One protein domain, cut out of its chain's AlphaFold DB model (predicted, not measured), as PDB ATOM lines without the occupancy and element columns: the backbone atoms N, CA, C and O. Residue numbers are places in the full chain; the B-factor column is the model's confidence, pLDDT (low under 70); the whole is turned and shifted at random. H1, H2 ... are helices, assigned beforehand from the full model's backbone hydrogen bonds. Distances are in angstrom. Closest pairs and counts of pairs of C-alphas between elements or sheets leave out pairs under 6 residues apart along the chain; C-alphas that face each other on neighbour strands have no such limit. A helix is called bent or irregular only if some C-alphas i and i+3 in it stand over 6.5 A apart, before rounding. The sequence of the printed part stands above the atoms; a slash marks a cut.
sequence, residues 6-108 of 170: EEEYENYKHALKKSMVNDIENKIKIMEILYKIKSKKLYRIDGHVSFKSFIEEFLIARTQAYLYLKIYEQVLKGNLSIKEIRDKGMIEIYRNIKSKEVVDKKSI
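AT A GLANCE: This is residues 6 to 108 of the 170 residues of a protein of Borreliella garinii PBr (UniProt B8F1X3). One long helix, H1, is crossed near its last residues by H4, with short H2 and H3 at that end and kinked H5 packing on its middle. Residues 6 to 19 and 99 to 108 stick out as arms. The printed part has 103 residues with five named helices, in the order H1 to H5 along the chain, and no named strand; the class is all helix, with 84 of the 103 printed residues in the named helices, and the whole is loose, with a radius of gyration of the C-alphas of 16.9 A and spans of 55, 41 and 22 A.

HOW THE PARTS SIT: H1, residues 6 to 39, touches H4, residues 62 to 76, about perpendicular at 82 degrees; the closest C-alphas, Met 31 and Tyr 68, are 5.0 A apart. Residues 21 to 28 of H1 touch H5, residues 82 to 106, irregular with C-alphas 87 and 90 9.3 A apart; the closest C-alphas, Ile 24 and Arg 86, are 6.6 A apart. H2, residues 42 to 46, and H3, residues 51 to 55, are close but not clearly touching, closest C-alphas Tyr 43 and Phe 54, 6.1 A. Every O i to N i+4 pair is within hydrogen-bond range in H1, H3 and H4; H5 has 18 of 21, H2 0 of 1 but 2 of 2 O i to N i+3.

IN THESE COORDINATES: H1 runs 50.0 A from C-alpha 6 at (-77.702, -42.378, 165.631), H4 21.4 A, and H5 29.1 A to C-alpha 106 at (-32.499, -14.510, 165.808).

THE WHOLE: The farthest C-alphas, Glu 7 and Ile 108, are 57.5 A apart. The printed part has no cut and no long link; residues 101 to 108 have pLDDT under 70.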
ATOM      1  N   GLU A   6     -78.081 -43.365 166.653       91.19
ATOM      2  CA  GLU A   6     -77.702 -42.378 165.631       91.19
ATOM      3  C   GLU A   6     -78.094 -40.945 166.027       91.19
ATOM      4  O   GLU A   6     -77.331 -39.995 165.828       91.19
ATOM      5  N   GLU A   7     -79.277 -40.787 166.620       91.38
ATOM      6  CA  GLU A   7     -79.785 -39.500 167.093       91.38
ATOM      7  C   GLU A   7     -79.020 -39.044 168.346       91.38
ATOM      8  O   GLU A   7     -78.674 -37.868 168.480       91.38
ATOM      9  N   GLU A   8     -78.663 -39.975 169.232       93.81
ATOM     10  CA  GLU A   8     -77.811 -39.708 170.390       93.81
ATOM     11  C   GLU A   8     -76.400 -39.250 169.966       93.81
ATOM     12  O   GLU A   8     -75.888 -38.242 170.467       93.81
ATOM     13  N   TYR A   9     -75.798 -39.919 168.978       95.19
ATOM     14  CA  TYR A   9     -74.503 -39.533 168.414       95.19
ATOM     15  C   TYR A   9     -74.513 -38.114 167.820       95.19
ATOM     16  O   TYR A   9     -73.634 -37.299 168.133       95.19
ATOM     17  N   GLU A  10     -75.501 -37.782 166.983       95.88
ATOM     18  CA  GLU A  10     -75.588 -36.445 166.382       95.88
ATOM     19  C   GLU A  10     -75.853 -35.359 167.437       95.88
ATOM     20  O   GLU A  10     -75.264 -34.272 167.366       95.88
ATOM     21  N   ASN A  11     -76.623 -35.667 168.486       94.88
ATOM     22  CA  ASN A  11     -76.809 -34.772 169.628       94.88
ATOM     23  C   ASN A  11     -75.485 -34.475 170.350       94.88
ATOM     24  O   ASN A  11     -75.162 -33.301 170.583       94.88
ATOM     25  N   TYR A  12     -74.668 -35.493 170.647       96.75
ATOM     26  CA  TYR A  12     -73.352 -35.283 171.265       96.75
ATOM     27  C   TYR A  12     -72.412 -34.479 170.369       96.75
ATOM     28  O   TYR A  12     -71.744 -33.549 170.827       96.75
ATOM     29  N   LYS A  13     -72.378 -34.785 169.073       96.25
ATOM     30  CA  LYS A  13     -71.553 -34.074 168.092       96.25
ATOM     31  C   LYS A  13     -71.937 -32.598 167.987       96.25
ATOM     32  O   LYS A  13     -71.057 -31.733 167.937       96.25
ATOM     33  N   HIS A  14     -73.230 -32.287 167.996       95.06
ATOM     34  CA  HIS A  14     -73.712 -30.909 168.009       95.06
ATOM     35  C   HIS A  14     -73.361 -30.193 169.326       95.06
ATOM     36  O   HIS A  14     -72.859 -29.065 169.303       95.06
ATOM     37  N   ALA A  15     -73.547 -30.860 170.471       95.25
ATOM     38  CA  ALA A  15     -73.177 -30.326 171.781       95.25
ATOM     39  C   ALA A  15     -71.674 -30.007 171.872       95.25
ATOM     40  O   ALA A  15     -71.298 -28.930 172.341       95.25
ATOM     41  N   LEU A  16     -70.818 -30.888 171.346       94.44
ATOM     42  CA  LEU A  16     -69.371 -30.678 171.270       94.44
ATOM     43  C   LEU A  16     -69.018 -29.448 170.431       94.44
ATOM     44  O   LEU A  16     -68.281 -28.581 170.904       94.44
ATOM     45  N   LYS A  17     -69.581 -29.318 169.222       91.12
ATOM     46  CA  LYS A  17     -69.351 -28.144 168.357       91.12
ATOM     47  C   LYS A  17     -69.745 -26.843 169.056       91.12
ATOM     48  O   LYS A  17     -68.976 -25.884 169.057       91.12
ATOM     49  N   LYS A  18     -70.918 -26.819 169.694       92.69
ATOM     50  CA  LYS A  18     -71.403 -25.648 170.437       92.69
ATOM     51  C   LYS A  18     -70.490 -25.306 171.616       92.69
ATOM     52  O   LYS A  18     -70.187 -24.135 171.833       92.69
ATOM     53  N   SER A  19     -70.023 -26.317 172.347       92.31
ATOM     54  CA  SER A  19     -69.082 -26.144 173.458       92.31
ATOM     55  C   SER A  19     -67.761 -25.519 172.994       92.31
ATOM     56  O   SER A  19     -67.295 -24.554 173.598       92.31
ATOM     57  N   MET A  20     -67.207 -25.980 171.867       89.00
ATOM     58  CA  MET A  20     -65.972 -25.425 171.294       89.00
ATOM     59  C   MET A  20     -66.121 -23.958 170.870       89.00
ATOM     60  O   MET A  20     -65.245 -23.144 171.157       89.00
ATOM     61  N   VAL A  21     -67.235 -23.596 170.225       88.75
ATOM     62  CA  VAL A  21     -67.511 -22.197 169.847       88.75
ATOM     63  C   VAL A  21     -67.626 -21.318 171.094       88.75
ATOM     64  O   VAL A  21     -66.991 -20.266 171.172       88.75
ATOM     65  N   ASN A  22     -68.376 -21.774 172.100       92.25
ATOM     66  CA  ASN A  22     -68.530 -21.049 173.359       92.25
ATOM     67  C   ASN A  22     -67.193 -20.861 174.088       92.25
ATOM     68  O   ASN A  22     -66.944 -19.785 174.631       92.25
ATOM     69  N   ASP A  23     -66.319 -21.869 174.087       91.12
ATOM     70  CA  ASP A  23     -64.979 -21.775 174.671       91.12
ATOM     71  C   ASP A  23     -64.135 -20.683 173.990       91.12
ATOM     72  O   ASP A  23     -63.518 -19.862 174.673       91.12
ATOM     73  N   ILE A  24     -64.156 -20.600 172.656       91.25
ATOM     74  CA  ILE A  24     -63.433 -19.553 171.919       91.25
ATOM     75  C   ILE A  24     -63.984 -18.161 172.254       91.25
ATOM     76  O   ILE A  24     -63.203 -17.262 172.582       91.25
ATOM     77  N   GLU A  25     -65.308 -17.983 172.236       93.06
ATOM     78  CA  GLU A  25     -65.949 -16.709 172.593       93.06
ATOM     79  C   GLU A  25     -65.616 -16.280 174.023       93.06
ATOM     80  O   GLU A  25     -65.281 -15.120 174.276       93.06
ATOM     81  N   ASN A  26     -65.658 -17.217 174.970       93.75
ATOM     82  CA  ASN A  26     -65.316 -16.947 176.361       93.75
ATOM     83  C   ASN A  26     -63.861 -16.499 176.497       93.75
ATOM     84  O   ASN A  26     -63.577 -15.527 177.197       93.75
ATOM     85  N   LYS A  27     -62.934 -17.137 175.778       93.75
ATOM     86  CA  LYS A  27     -61.524 -16.730 175.789       93.75
ATOM     87  C   LYS A  27     -61.319 -15.339 175.189       93.75
ATOM     88  O   LYS A  27     -60.543 -14.569 175.750       93.75
ATOM     89  N   ILE A  28     -62.027 -14.982 174.114       94.06
ATOM     90  CA  ILE A  28     -61.988 -13.626 173.535       94.06
ATOM     91  C   ILE A  28     -62.482 -12.588 174.554       94.06
ATOM     92  O   ILE A  28     -61.829 -11.565 174.760       94.06
ATOM     93  N   LYS A  29     -63.586 -12.867 175.256       95.81
ATOM     94  CA  LYS A  29     -64.095 -11.981 176.317       95.81
ATOM     95  C   LYS A  29     -63.092 -11.818 177.457       95.81
ATOM     96  O   LYS A  29     -62.841 -10.701 177.904       95.81
ATOM     97  N   ILE A  30     -62.479 -12.916 177.906       95.56
ATOM     98  CA  ILE A  30     -61.448 -12.890 178.953       95.56
ATOM     99  C   ILE A  30     -60.266 -12.013 178.523       95.56
ATOM    100  O   ILE A  30     -59.809 -11.184 179.308       95.56
ATOM    101  N   MET A  31     -59.788 -12.152 177.283       95.56
ATOM    102  CA  MET A  31     -58.708 -11.323 176.739       95.56
ATOM    103  C   MET A  31     -59.017  -9.826 176.848       95.56
ATOM    104  O   MET A  31     -58.191  -9.058 177.345       95.56
ATOM    105  N   GLU A  32     -60.215  -9.427 176.423       97.00
ATOM    106  CA  GLU A  32     -60.672  -8.042 176.475       97.00
ATOM    107  C   GLU A  32     -60.766  -7.516 177.915       97.00
ATOM    108  O   GLU A  32     -60.266  -6.429 178.217       97.00
ATOM    109  N   ILE A  33     -61.369  -8.294 178.822       97.25
ATOM    110  CA  ILE A  33     -61.523  -7.923 180.236       97.25
ATOM    111  C   ILE A  33     -60.152  -7.754 180.897       97.25
ATOM    112  O   ILE A  33     -59.877  -6.706 181.487       97.25
ATOM    113  N   LEU A  34     -59.261  -8.742 180.752       96.88
ATOM    114  CA  LEU A  34     -57.909  -8.688 181.311       96.88
ATOM    115  C   LEU A  34     -57.141  -7.471 180.785       96.88
ATOM    116  O   LEU A  34     -56.455  -6.794 181.556       96.88
ATOM    117  N   TYR A  35     -57.277  -7.157 179.493       97.62
ATOM    118  CA  TYR A  35     -56.635  -5.990 178.899       97.62
ATOM    119  C   TYR A  35     -57.162  -4.678 179.484       97.62
ATOM    120  O   TYR A  35     -56.373  -3.812 179.875       97.62
ATOM    121  N   LYS A  36     -58.486  -4.531 179.612       97.31
ATOM    122  CA  LYS A  36     -59.118  -3.346 180.213       97.31
ATOM    123  C   LYS A  36     -58.699  -3.162 181.674       97.31
ATOM    124  O   LYS A  36     -58.323  -2.054 182.058       97.31
ATOM    125  N   ILE A  37     -58.682  -4.237 182.464       97.00
ATOM    126  CA  ILE A  37     -58.247  -4.203 183.869       97.00
ATOM    127  C   ILE A  37     -56.775  -3.799 183.973       97.00
ATOM    128  O   ILE A  37     -56.429  -2.910 184.756       97.00
ATOM    129  N   LYS A  38     -55.897  -4.415 183.172       96.31
ATOM    130  CA  LYS A  38     -54.460  -4.126 183.205       96.31
ATOM    131  C   LYS A  38     -54.144  -2.699 182.758       96.31
ATOM    132  O   LYS A  38     -53.376  -2.021 183.439       96.31
ATOM    133  N   SER A  39     -54.706  -2.258 181.632       95.81
ATOM    134  CA  SER A  39     -54.415  -0.951 181.018       95.81
ATOM    135  C   SER A  39     -54.826   0.210 181.922       95.81
ATOM    136  O   SER A  39     -54.039   1.129 182.142       95.81
ATOM    137  N   LYS A  40     -56.013   0.122 182.526       97.00
ATOM    138  CA  LYS A  40     -56.533   1.116 183.474       97.00
ATOM    139  C   LYS A  40     -56.055   0.908 184.916       97.00
ATOM    140  O   LYS A  40     -56.405   1.688 185.792       97.00
ATOM    141  N   LYS A  41     -55.263  -0.139 185.176       96.75
ATOM    142  CA  LYS A  41     -54.793  -0.539 186.513       96.75
ATOM    143  C   LYS A  41     -55.928  -0.744 187.532       96.75
ATOM    144  O   LYS A  41     -55.740  -0.483 188.717       96.75
ATOM    145  N   LEU A  42     -57.083  -1.245 187.083       97.56
ATOM    146  CA  LEU A  42     -58.286  -1.411 187.920       97.56
ATOM    147  C   LEU A  42     -58.105  -2.438 189.035       97.56
ATOM    148  O   LEU A  42     -58.767  -2.341 190.055       97.56
ATOM    149  N   TYR A  43     -57.159  -3.363 188.884       96.25
ATOM    150  CA  TYR A  43     -56.792  -4.316 189.934       96.25
ATOM    151  C   TYR A  43     -56.383  -3.645 191.257       96.25
ATOM    152  O   TYR A  43     -56.418  -4.276 192.303       96.25
ATOM    153  N   ARG A  44     -56.002  -2.360 191.235       96.25
ATOM    154  CA  ARG A  44     -55.683  -1.596 192.449       96.25
ATOM    155  C   ARG A  44     -56.902  -1.276 193.308       96.25
ATOM    156  O   ARG A  44     -56.720  -0.972 194.480       96.25
ATOM    157  N   ILE A  45     -58.106  -1.309 192.734       96.44
ATOM    158  CA  ILE A  45     -59.358  -1.092 193.474       96.44
ATOM    159  C   ILE A  45     -59.502  -2.163 194.559       96.44
ATOM    160  O   ILE A  45     -59.919  -1.847 195.664       96.44
ATOM    161  N   ASP A  46     -59.055  -3.381 194.260       91.94
ATOM    162  CA  ASP A  46     -59.061  -4.520 195.180       91.94
ATOM    163  C   ASP A  46     -57.749  -4.643 195.986       91.94
ATOM    164  O   ASP A  46     -57.382  -5.694 196.493       91.94
ATOM    165  N   GLY A  47     -56.954  -3.570 196.050       94.06
ATOM    166  CA  GLY A  47     -55.715  -3.541 196.831       94.06
ATOM    167  C   GLY A  47     -54.519  -4.283 196.219       94.06
ATOM    168  O   GLY A  47     -53.433  -4.268 196.804       94.06
ATOM    169  N   HIS A  48     -54.633  -4.876 195.024       96.69
ATOM    170  CA  HIS A  48     -53.489  -5.553 194.410       96.69
ATOM    171  C   HIS A  48     -52.367  -4.585 194.024       96.69
ATOM    172  O   HIS A  48     -52.525  -3.676 193.202       96.69
ATOM    173  N   VAL A  49     -51.161  -4.878 194.516       94.19
ATOM    174  CA  VAL A  49     -49.939  -4.117 194.203       94.19
ATOM    175  C   VAL A  49     -49.561  -4.236 192.721       94.19
ATOM    176  O   VAL A  49     -48.986  -3.319 192.128       94.19
ATOM    177  N   SER A  50     -49.895  -5.362 192.085       96.00
ATOM    178  CA  SER A  50     -49.570  -5.617 190.683       96.00
ATOM    179  C   SER A  50     -50.636  -6.451 189.984       96.00
ATOM    180  O   SER A  50     -51.293  -7.285 190.600       96.00
ATOM    181  N   PHE A  51     -50.719  -6.311 188.658       95.19
ATOM    182  CA  PHE A  51     -51.571  -7.168 187.828       95.19
ATOM    183  C   PHE A  51     -51.242  -8.660 187.995       95.19
ATOM    184  O   PHE A  51     -52.114  -9.500 187.831       95.19
ATOM    185  N   LYS A  52     -49.983  -8.988 188.326       94.56
ATOM    186  CA  LYS A  52     -49.565 -10.362 188.612       94.56
ATOM    187  C   LYS A  52     -50.285 -10.918 189.847       94.56
ATOM    188  O   LYS A  52     -50.763 -12.037 189.784       94.56
ATOM    189  N   SER A  53     -50.343 -10.149 190.931       95.38
ATOM    190  CA  SER A  53     -51.043 -10.568 192.153       95.38
ATOM    191  C   SER A  53     -52.544 -10.718 191.906       95.38
ATOM    192  O   SER A  53     -53.132 -11.677 192.374       95.38
ATOM    193  N   PHE A  54     -53.134  -9.841 191.093       95.69
ATOM    194  CA  PHE A  54     -54.545  -9.940 190.710       95.69
ATOM    195  C   PHE A  54     -54.886 -11.238 189.968       95.69
ATOM    196  O   PHE A  54     -55.854 -11.911 190.292       95.69
ATOM    197  N   ILE A  55     -54.087 -11.631 188.972       95.25
ATOM    198  CA  ILE A  55     -54.385 -12.850 188.202       95.25
ATOM    199  C   ILE A  55     -54.184 -14.146 189.000       95.25
ATOM    200  O   ILE A  55     -54.661 -15.183 188.554       95.25
ATOM    201  N   GLU A  56     -53.478 -14.107 190.138       93.06
ATOM    202  CA  GLU A  56     -53.266 -15.279 191.002       93.06
ATOM    203  C   GLU A  56     -54.560 -15.734 191.702       93.06
ATOM    204  O   GLU A  56     -54.639 -16.885 192.120       93.06
ATOM    205  N   GLU A  57     -55.597 -14.890 191.755       91.94
ATOM    206  CA  GLU A  57     -56.908 -15.236 192.327       91.94
ATOM    207  C   GLU A  57     -57.813 -16.035 191.379       91.94
ATOM    208  O   GLU A  57     -58.835 -16.584 191.790       91.94
ATOM    209  N   PHE A  58     -57.455 -16.121 190.098       90.88
ATOM    210  CA  PHE A  58     -58.277 -16.763 189.075       90.88
ATOM    211  C   PHE A  58     -57.687 -18.108 188.647       90.88
ATOM    212  O   PHE A  58     -56.477 -18.328 188.679       90.88
ATOM    213  N   LEU A  59     -58.538 -18.991 188.111       90.50
ATOM    214  CA  LEU A  59     -58.141 -20.265 187.491       90.50
ATOM    215  C   LEU A  59     -57.489 -20.070 186.104       90.50
ATOM    216  O   LEU A  59     -57.811 -20.763 185.140       90.50
ATOM    217  N   ILE A  60     -56.591 -19.092 185.975       89.06
ATOM    218  CA  ILE A  60     -55.858 -18.792 184.745       89.06
ATOM    219  C   ILE A  60     -54.368 -18.809 185.060       89.06
ATOM    220  O   ILE A  60     -53.862 -18.001 185.836       89.06
ATOM    221  N   ALA A  61     -53.629 -19.699 184.397       91.69
ATOM    222  CA  ALA A  61     -52.182 -19.737 184.540       91.69
ATOM    223  C   ALA A  61     -51.562 -18.388 184.145       91.69
ATOM    224  O   ALA A  61     -51.910 -17.796 183.119       91.69
ATOM    225  N   ARG A  62     -50.567 -17.925 184.911       91.69
ATOM    226  CA  ARG A  62     -49.898 -16.637 184.671       91.69
ATOM    227  C   ARG A  62     -49.462 -16.466 183.215       91.69
ATOM    228  O   ARG A  62     -49.748 -15.451 182.587       91.69
ATOM    229  N   THR A  63     -48.774 -17.461 182.665       90.38
ATOM    230  CA  THR A  63     -48.306 -17.467 181.271       90.38
ATOM    231  C   THR A  63     -49.448 -17.290 180.272       90.38
ATOM    232  O   THR A  63     -49.297 -16.536 179.314       90.38
ATOM    233  N   GLN A  64     -50.596 -17.918 180.521       91.88
ATOM    234  CA  GLN A  64     -51.790 -17.805 179.689       91.88
ATOM    235  C   GLN A  64     -52.411 -16.407 179.771       91.88
ATOM    236  O   GLN A  64     -52.706 -15.823 178.733       91.88
ATOM    237  N   ALA A  65     -52.516 -15.814 180.965       94.50
ATOM    238  CA  ALA A  65     -53.024 -14.450 181.128       94.50
ATOM    239  C   ALA A  65     -52.175 -13.417 180.361       94.50
ATOM    240  O   ALA A  65     -52.706 -12.560 179.655       94.50
ATOM    241  N   TYR A  66     -50.843 -13.515 180.431       93.75
ATOM    242  CA  TYR A  66     -49.965 -12.631 179.650       93.75
ATOM    243  C   TYR A  66     -50.042 -12.892 178.144       93.75
ATOM    244  O   TYR A  66     -49.897 -11.958 177.355       93.75
ATOM    245  N   LEU A  67     -50.292 -14.133 177.732       92.38
ATOM    246  CA  LEU A  67     -50.481 -14.481 176.330       92.38
ATOM    247  C   LEU A  67     -51.803 -13.929 175.777       92.38
ATOM    248  O   LEU A  67     -51.821 -13.393 174.673       92.38
ATOM    249  N   TYR A  68     -52.876 -13.970 176.569       94.81
ATOM    250  CA  TYR A  68     -54.152 -13.325 176.259       94.81
ATOM    251  C   TYR A  68     -54.007 -11.829 176.015       94.81
ATOM    252  O   TYR A  68     -54.497 -11.318 175.010       94.81
ATOM    253  N   LEU A  69     -53.255 -11.145 176.877       95.44
ATOM    254  CA  LEU A  69     -52.961  -9.725 176.699       95.44
ATOM    255  C   LEU A  69     -52.223  -9.454 175.384       95.44
ATOM    256  O   LEU A  69     -52.607  -8.552 174.647       95.44
ATOM    257  N   LYS A  70     -51.203 -10.259 175.062       93.06
ATOM    258  CA  LYS A  70     -50.443 -10.121 173.810       93.06
ATOM    259  C   LYS A  70     -51.312 -10.329 172.574       93.06
ATOM    260  O   LYS A  70     -51.172  -9.582 171.612       93.06
ATOM    261  N   ILE A  71     -52.187 -11.337 172.581       93.44
ATOM    262  CA  ILE A  71     -53.112 -11.578 171.465       93.44
ATOM    263  C   ILE A  71     -54.021 -10.376 171.280       93.44
ATOM    264  O   ILE A  71     -54.128  -9.857 170.171       93.44
ATOM    265  N   TYR A  72     -54.634  -9.906 172.364       95.25
ATOM    266  CA  TYR A  72     -55.556  -8.784 172.293       95.25
ATOM    267  C   TYR A  72     -54.869  -7.500 171.819       95.25
ATOM    268  O   TYR A  72     -55.430  -6.758 171.025       95.25
ATOM    269  N   GLU A  73     -53.613  -7.266 172.209       94.19
ATOM    270  CA  GLU A  73     -52.811  -6.164 171.667       94.19
ATOM    271  C   GLU A  73     -52.622  -6.256 170.145       94.19
ATOM    272  O   GLU A  73     -52.659  -5.228 169.473       94.19
ATOM    273  N   GLN A  74     -52.433  -7.455 169.580       92.50
ATOM    274  CA  GLN A  74     -52.368  -7.626 168.121       92.50
ATOM    275  C   GLN A  74     -53.719  -7.355 167.456       92.50
ATOM    276  O   GLN A  74     -53.744  -6.798 166.359       92.50
ATOM    277  N   VAL A  75     -54.820  -7.683 168.141       94.19
ATOM    278  CA  VAL A  75     -56.172  -7.342 167.685       94.19
ATOM    279  C   VAL A  75     -56.378  -5.835 167.640       94.19
ATOM    280  O   VAL A  75     -56.788  -5.302 166.615       94.19
ATOM    281  N   LEU A  76     -56.006  -5.125 168.706       93.75
ATOM    282  CA  LEU A  76     -56.098  -3.664 168.758       93.75
ATOM    283  C   LEU A  76     -55.205  -2.972 167.718       93.75
ATOM    284  O   LEU A  76     -55.555  -1.905 167.226       93.75
ATOM    285  N   LYS A  77     -54.065  -3.578 167.367       93.12
ATOM    286  CA  LYS A  77     -53.167  -3.091 166.306       93.12
ATOM    287  C   LYS A  77     -53.668  -3.393 164.889       93.12
ATOM    288  O   LYS A  77     -53.044  -2.935 163.940       93.12
ATOM    289  N   GLY A  78     -54.735  -4.179 164.732       90.75
ATOM    290  CA  GLY A  78     -55.246  -4.616 163.429       90.75
ATOM    291  C   GLY A  78     -54.435  -5.735 162.763       90.75
ATOM    292  O   GLY A  78     -54.742  -6.124 161.642       90.75
ATOM    293  N   ASN A  79     -53.429  -6.293 163.445       89.25
ATOM    294  CA  ASN A  79     -52.583  -7.376 162.924       89.25
ATOM    295  C   ASN A  79     -53.243  -8.761 163.015       89.25
ATOM    296  O   ASN A  79     -52.700  -9.741 162.502       89.25
ATOM    297  N   LEU A  80     -54.345  -8.855 163.757       91.44
ATOM    298  CA  LEU A  80     -55.121 -10.067 163.967       91.44
ATOM    299  C   LEU A  80     -56.591  -9.683 164.121       91.44
ATOM    300  O   LEU A  80     -56.920  -8.787 164.888       91.44
ATOM    301  N   SER A  81     -57.498 -10.362 163.440       92.44
ATOM    302  CA  SER A  81     -58.932 -10.133 163.607       92.44
ATOM    303  C   SER A  81     -59.559 -11.131 164.583       92.44
ATOM    304  O   SER A  81     -59.116 -12.271 164.723       92.44
ATOM    305  N   ILE A  82     -60.659 -10.731 165.226       90.44
ATOM    306  CA  ILE A  82     -61.472 -11.641 166.054       90.44
ATOM    307  C   ILE A  82     -61.992 -12.816 165.210       90.44
ATOM    308  O   ILE A  82     -62.058 -13.944 165.693       90.44
ATOM    309  N   LYS A  83     -62.307 -12.571 163.932       90.31
ATOM    310  CA  LYS A  83     -62.733 -13.612 162.994       90.31
ATOM    311  C   LYS A  83     -61.636 -14.656 162.769       90.31
ATOM    312  O   LYS A  83     -61.903 -15.841 162.887       90.31
ATOM    313  N   GLU A  84     -60.390 -14.235 162.565       88.12
ATOM    314  CA  GLU A  84     -59.268 -15.177 162.439       88.12
ATOM    315  C   GLU A  84     -59.046 -16.011 163.706       88.12
ATOM    316  O   GLU A  84     -58.670 -17.176 163.602       88.12
ATOM    317  N   ILE A  85     -59.295 -15.447 164.895       90.75
ATOM    318  CA  ILE A  85     -59.235 -16.203 166.156       90.75
ATOM    319  C   ILE A  85     -60.327 -17.282 166.197       90.75
ATOM    320  O   ILE A  85     -60.061 -18.391 166.661       90.75
ATOM    321  N   ARG A  86     -61.534 -16.974 165.705       88.50
ATOM    322  CA  ARG A  86     -62.643 -17.938 165.604       88.50
ATOM    323  C   ARG A  86     -62.332 -19.063 164.627       88.50
ATOM    324  O   ARG A  86     -62.528 -20.222 164.970       88.50
ATOM    325  N   ASP A  87     -61.810 -18.713 163.457       85.56
ATOM    326  CA  ASP A  87     -61.611 -19.657 162.357       85.56
ATOM    327  C   ASP A  87     -60.412 -20.589 162.604       85.56
ATOM    328  O   ASP A  87     -60.496 -21.790 162.360       85.56
ATOM    329  N   LYS A  88     -59.294 -20.056 163.118       85.56
ATOM    330  CA  LYS A  88     -58.050 -20.821 163.351       85.56
ATOM    331  C   LYS A  88     -57.965 -21.433 164.752       85.56
ATOM    332  O   LYS A  88     -57.160 -22.326 165.016       85.56
ATOM    333  N   GLY A  89     -58.776 -20.932 165.683       84.19
ATOM    334  CA  GLY A  89     -58.725 -21.312 167.088       84.19
ATOM    335  C   GLY A  89     -57.450 -20.849 167.804       84.19
ATOM    336  O   GLY A  89     -56.455 -20.416 167.221       84.19
ATOM    337  N   MET A  90     -57.456 -20.954 169.132       83.25
ATOM    338  CA  MET A  90     -56.391 -20.376 169.963       83.25
ATOM    339  C   MET A  90     -55.021 -21.040 169.780       83.25
ATOM    340  O   MET A  90     -54.001 -20.357 169.825       83.25
ATOM    341  N   ILE A  91     -54.981 -22.359 169.564       82.69
ATOM    342  CA  ILE A  91     -53.725 -23.125 169.473       82.69
ATOM    343  C   ILE A  91     -52.863 -22.626 168.313       82.69
ATOM    344  O   ILE A  91     -51.656 -22.432 168.475       82.69
ATOM    345  N   GLU A  92     -53.473 -22.402 167.153       84.50
ATOM    346  CA  GLU A  92     -52.757 -21.949 165.968       84.50
ATOM    347  C   GLU A  92     -52.278 -20.502 166.127       84.50
ATOM    348  O   GLU A  92     -51.109 -20.202 165.871       84.50
ATOM    349  N   ILE A  93     -53.130 -19.622 166.667       88.50
ATOM    350  CA  ILE A  93     -52.759 -18.237 166.984       88.50
ATOM    351  C   ILE A  93     -51.557 -18.191 167.937       88.50
ATOM    352  O   ILE A  93     -50.603 -17.447 167.699       88.50
ATOM    353  N   TYR A  94     -51.542 -19.032 168.976       84.62
ATOM    354  CA  TYR A  94     -50.408 -19.120 169.896       84.62
ATOM    355  C   TYR A  94     -49.116 -19.555 169.207       84.62
ATOM    356  O   TYR A  94     -48.058 -18.976 169.471       84.62
ATOM    357  N   ARG A  95     -49.181 -20.565 168.330       84.25
ATOM    358  CA  ARG A  95     -48.009 -21.037 167.577       84.25
ATOM    359  C   ARG A  95     -47.449 -19.934 166.686       84.25
ATOM    360  O   ARG A  95     -46.239 -19.725 166.696       84.25
ATOM    361  N   ASN A  96     -48.320 -19.192 166.006       83.44
ATOM    362  CA  ASN A  96     -47.935 -18.107 165.104       83.44
ATOM    363  C   ASN A  96     -47.289 -16.925 165.840       83.44
ATOM    364  O   ASN A  96     -46.334 -16.329 165.348       83.44
ATOM    365  N   ILE A  97     -47.769 -16.587 167.039       82.12
ATOM    366  CA  ILE A  97     -47.143 -15.538 167.857       82.12
ATOM    367  C   ILE A  97     -45.771 -15.997 168.358       82.12
ATOM    368  O   ILE A  97     -44.795 -15.253 168.278       82.12
ATOM    369  N   LYS A  98     -45.669 -17.243 168.833       78.44
ATOM    370  CA  LYS A  98     -44.409 -17.793 169.345       78.44
ATOM    371  C   LYS A  98     -43.348 -17.940 168.250       78.44
ATOM    372  O   LYS A  98     -42.172 -17.715 168.521       78.44
ATOM    373  N   SER A  99     -43.736 -18.314 167.030       75.19
ATOM    374  CA  SER A  99     -42.804 -18.444 165.905       75.19
ATOM    375  C   SER A  99     -42.238 -17.091 165.475       75.19
ATOM    376  O   SER A  99     -41.024 -16.987 165.309       75.19
ATOM    377  N   LYS A 100     -43.069 -16.041 165.402       72.81
ATOM    378  CA  LYS A 100     -42.611 -14.663 165.148       72.81
ATOM    379  C   LYS A 100     -41.587 -14.198 166.193       72.81
ATOM    380  O   LYS A 100     -40.515 -13.737 165.821       72.81
ATOM    381  N   GLU A 101     -41.826 -14.459 167.483       67.94
ATOM    382  CA  GLU A 101     -40.864 -14.115 168.547       67.94
ATOM    383  C   GLU A 101     -39.503 -14.828 168.414       67.94
ATOM    384  O   GLU A 101     -38.477 -14.291 168.832       67.94
ATOM    385  N   VAL A 102     -39.462 -16.051 167.873       62.91
ATOM    386  CA  VAL A 102     -38.197 -16.774 167.638       62.91
ATOM    387  C   VAL A 102     -37.427 -16.157 166.470       62.91
ATOM    388  O   VAL A 102     -36.200 -16.083 166.531       62.91
ATOM    389  N   VAL A 103     -38.127 -15.706 165.429       60.59
ATOM    390  CA  VAL A 103     -37.513 -15.026 164.280       60.59
ATOM    391  C   VAL A 103     -36.930 -13.676 164.712       60.59
ATOM    392  O   VAL A 103     -35.750 -13.434 164.468       60.59
ATOM    393  N   ASP A 104     -37.683 -12.879 165.475       57.62
ATOM    394  CA  ASP A 104     -37.236 -11.567 165.972       57.62
ATOM    395  C   ASP A 104     -36.038 -11.667 166.939       57.62
ATOM    396  O   ASP A 104     -35.187 -10.778 167.012       57.62
ATOM    397  N   LYS A 105     -35.918 -12.776 167.684       53.19
ATOM    398  CA  LYS A 105     -34.758 -13.029 168.559       53.19
ATOM    399  C   LYS A 105     -33.505 -13.438 167.790       53.19
ATOM    400  O   LYS A 105     -32.405 -13.107 168.229       53.19
ATOM    401  N   LYS A 106     -33.644 -14.131 166.654       52.00
ATOM    402  CA  LYS A 106     -32.499 -14.510 165.808       52.00
ATOM    403  C   LYS A 106     -31.846 -13.292 165.153       52.00
ATOM    404  O   LYS A 106     -30.631 -13.290 165.003       52.00
ATOM    405  N   SER A 107     -32.607 -12.242 164.841       55.16
ATOM    406  CA  SER A 107     -32.059 -11.001 164.270       55.16
ATOM    407  C   SER A 107     -31.280 -10.129 165.265       55.16
ATOM    408  O   SER A 107     -30.526  -9.265 164.836       55.16
ATOM    409  N   ILE A 108     -31.419 -10.347 166.581       52.31
ATOM    410  CA  ILE A 108     -30.701  -9.584 167.628       52.31
ATOM    411  C   ILE A 108     -29.410 -10.301 168.072       52.31
ATOM    412  O   ILE A 108     -28.578  -9.746 168.791       52.31
TER     413      ILE A 108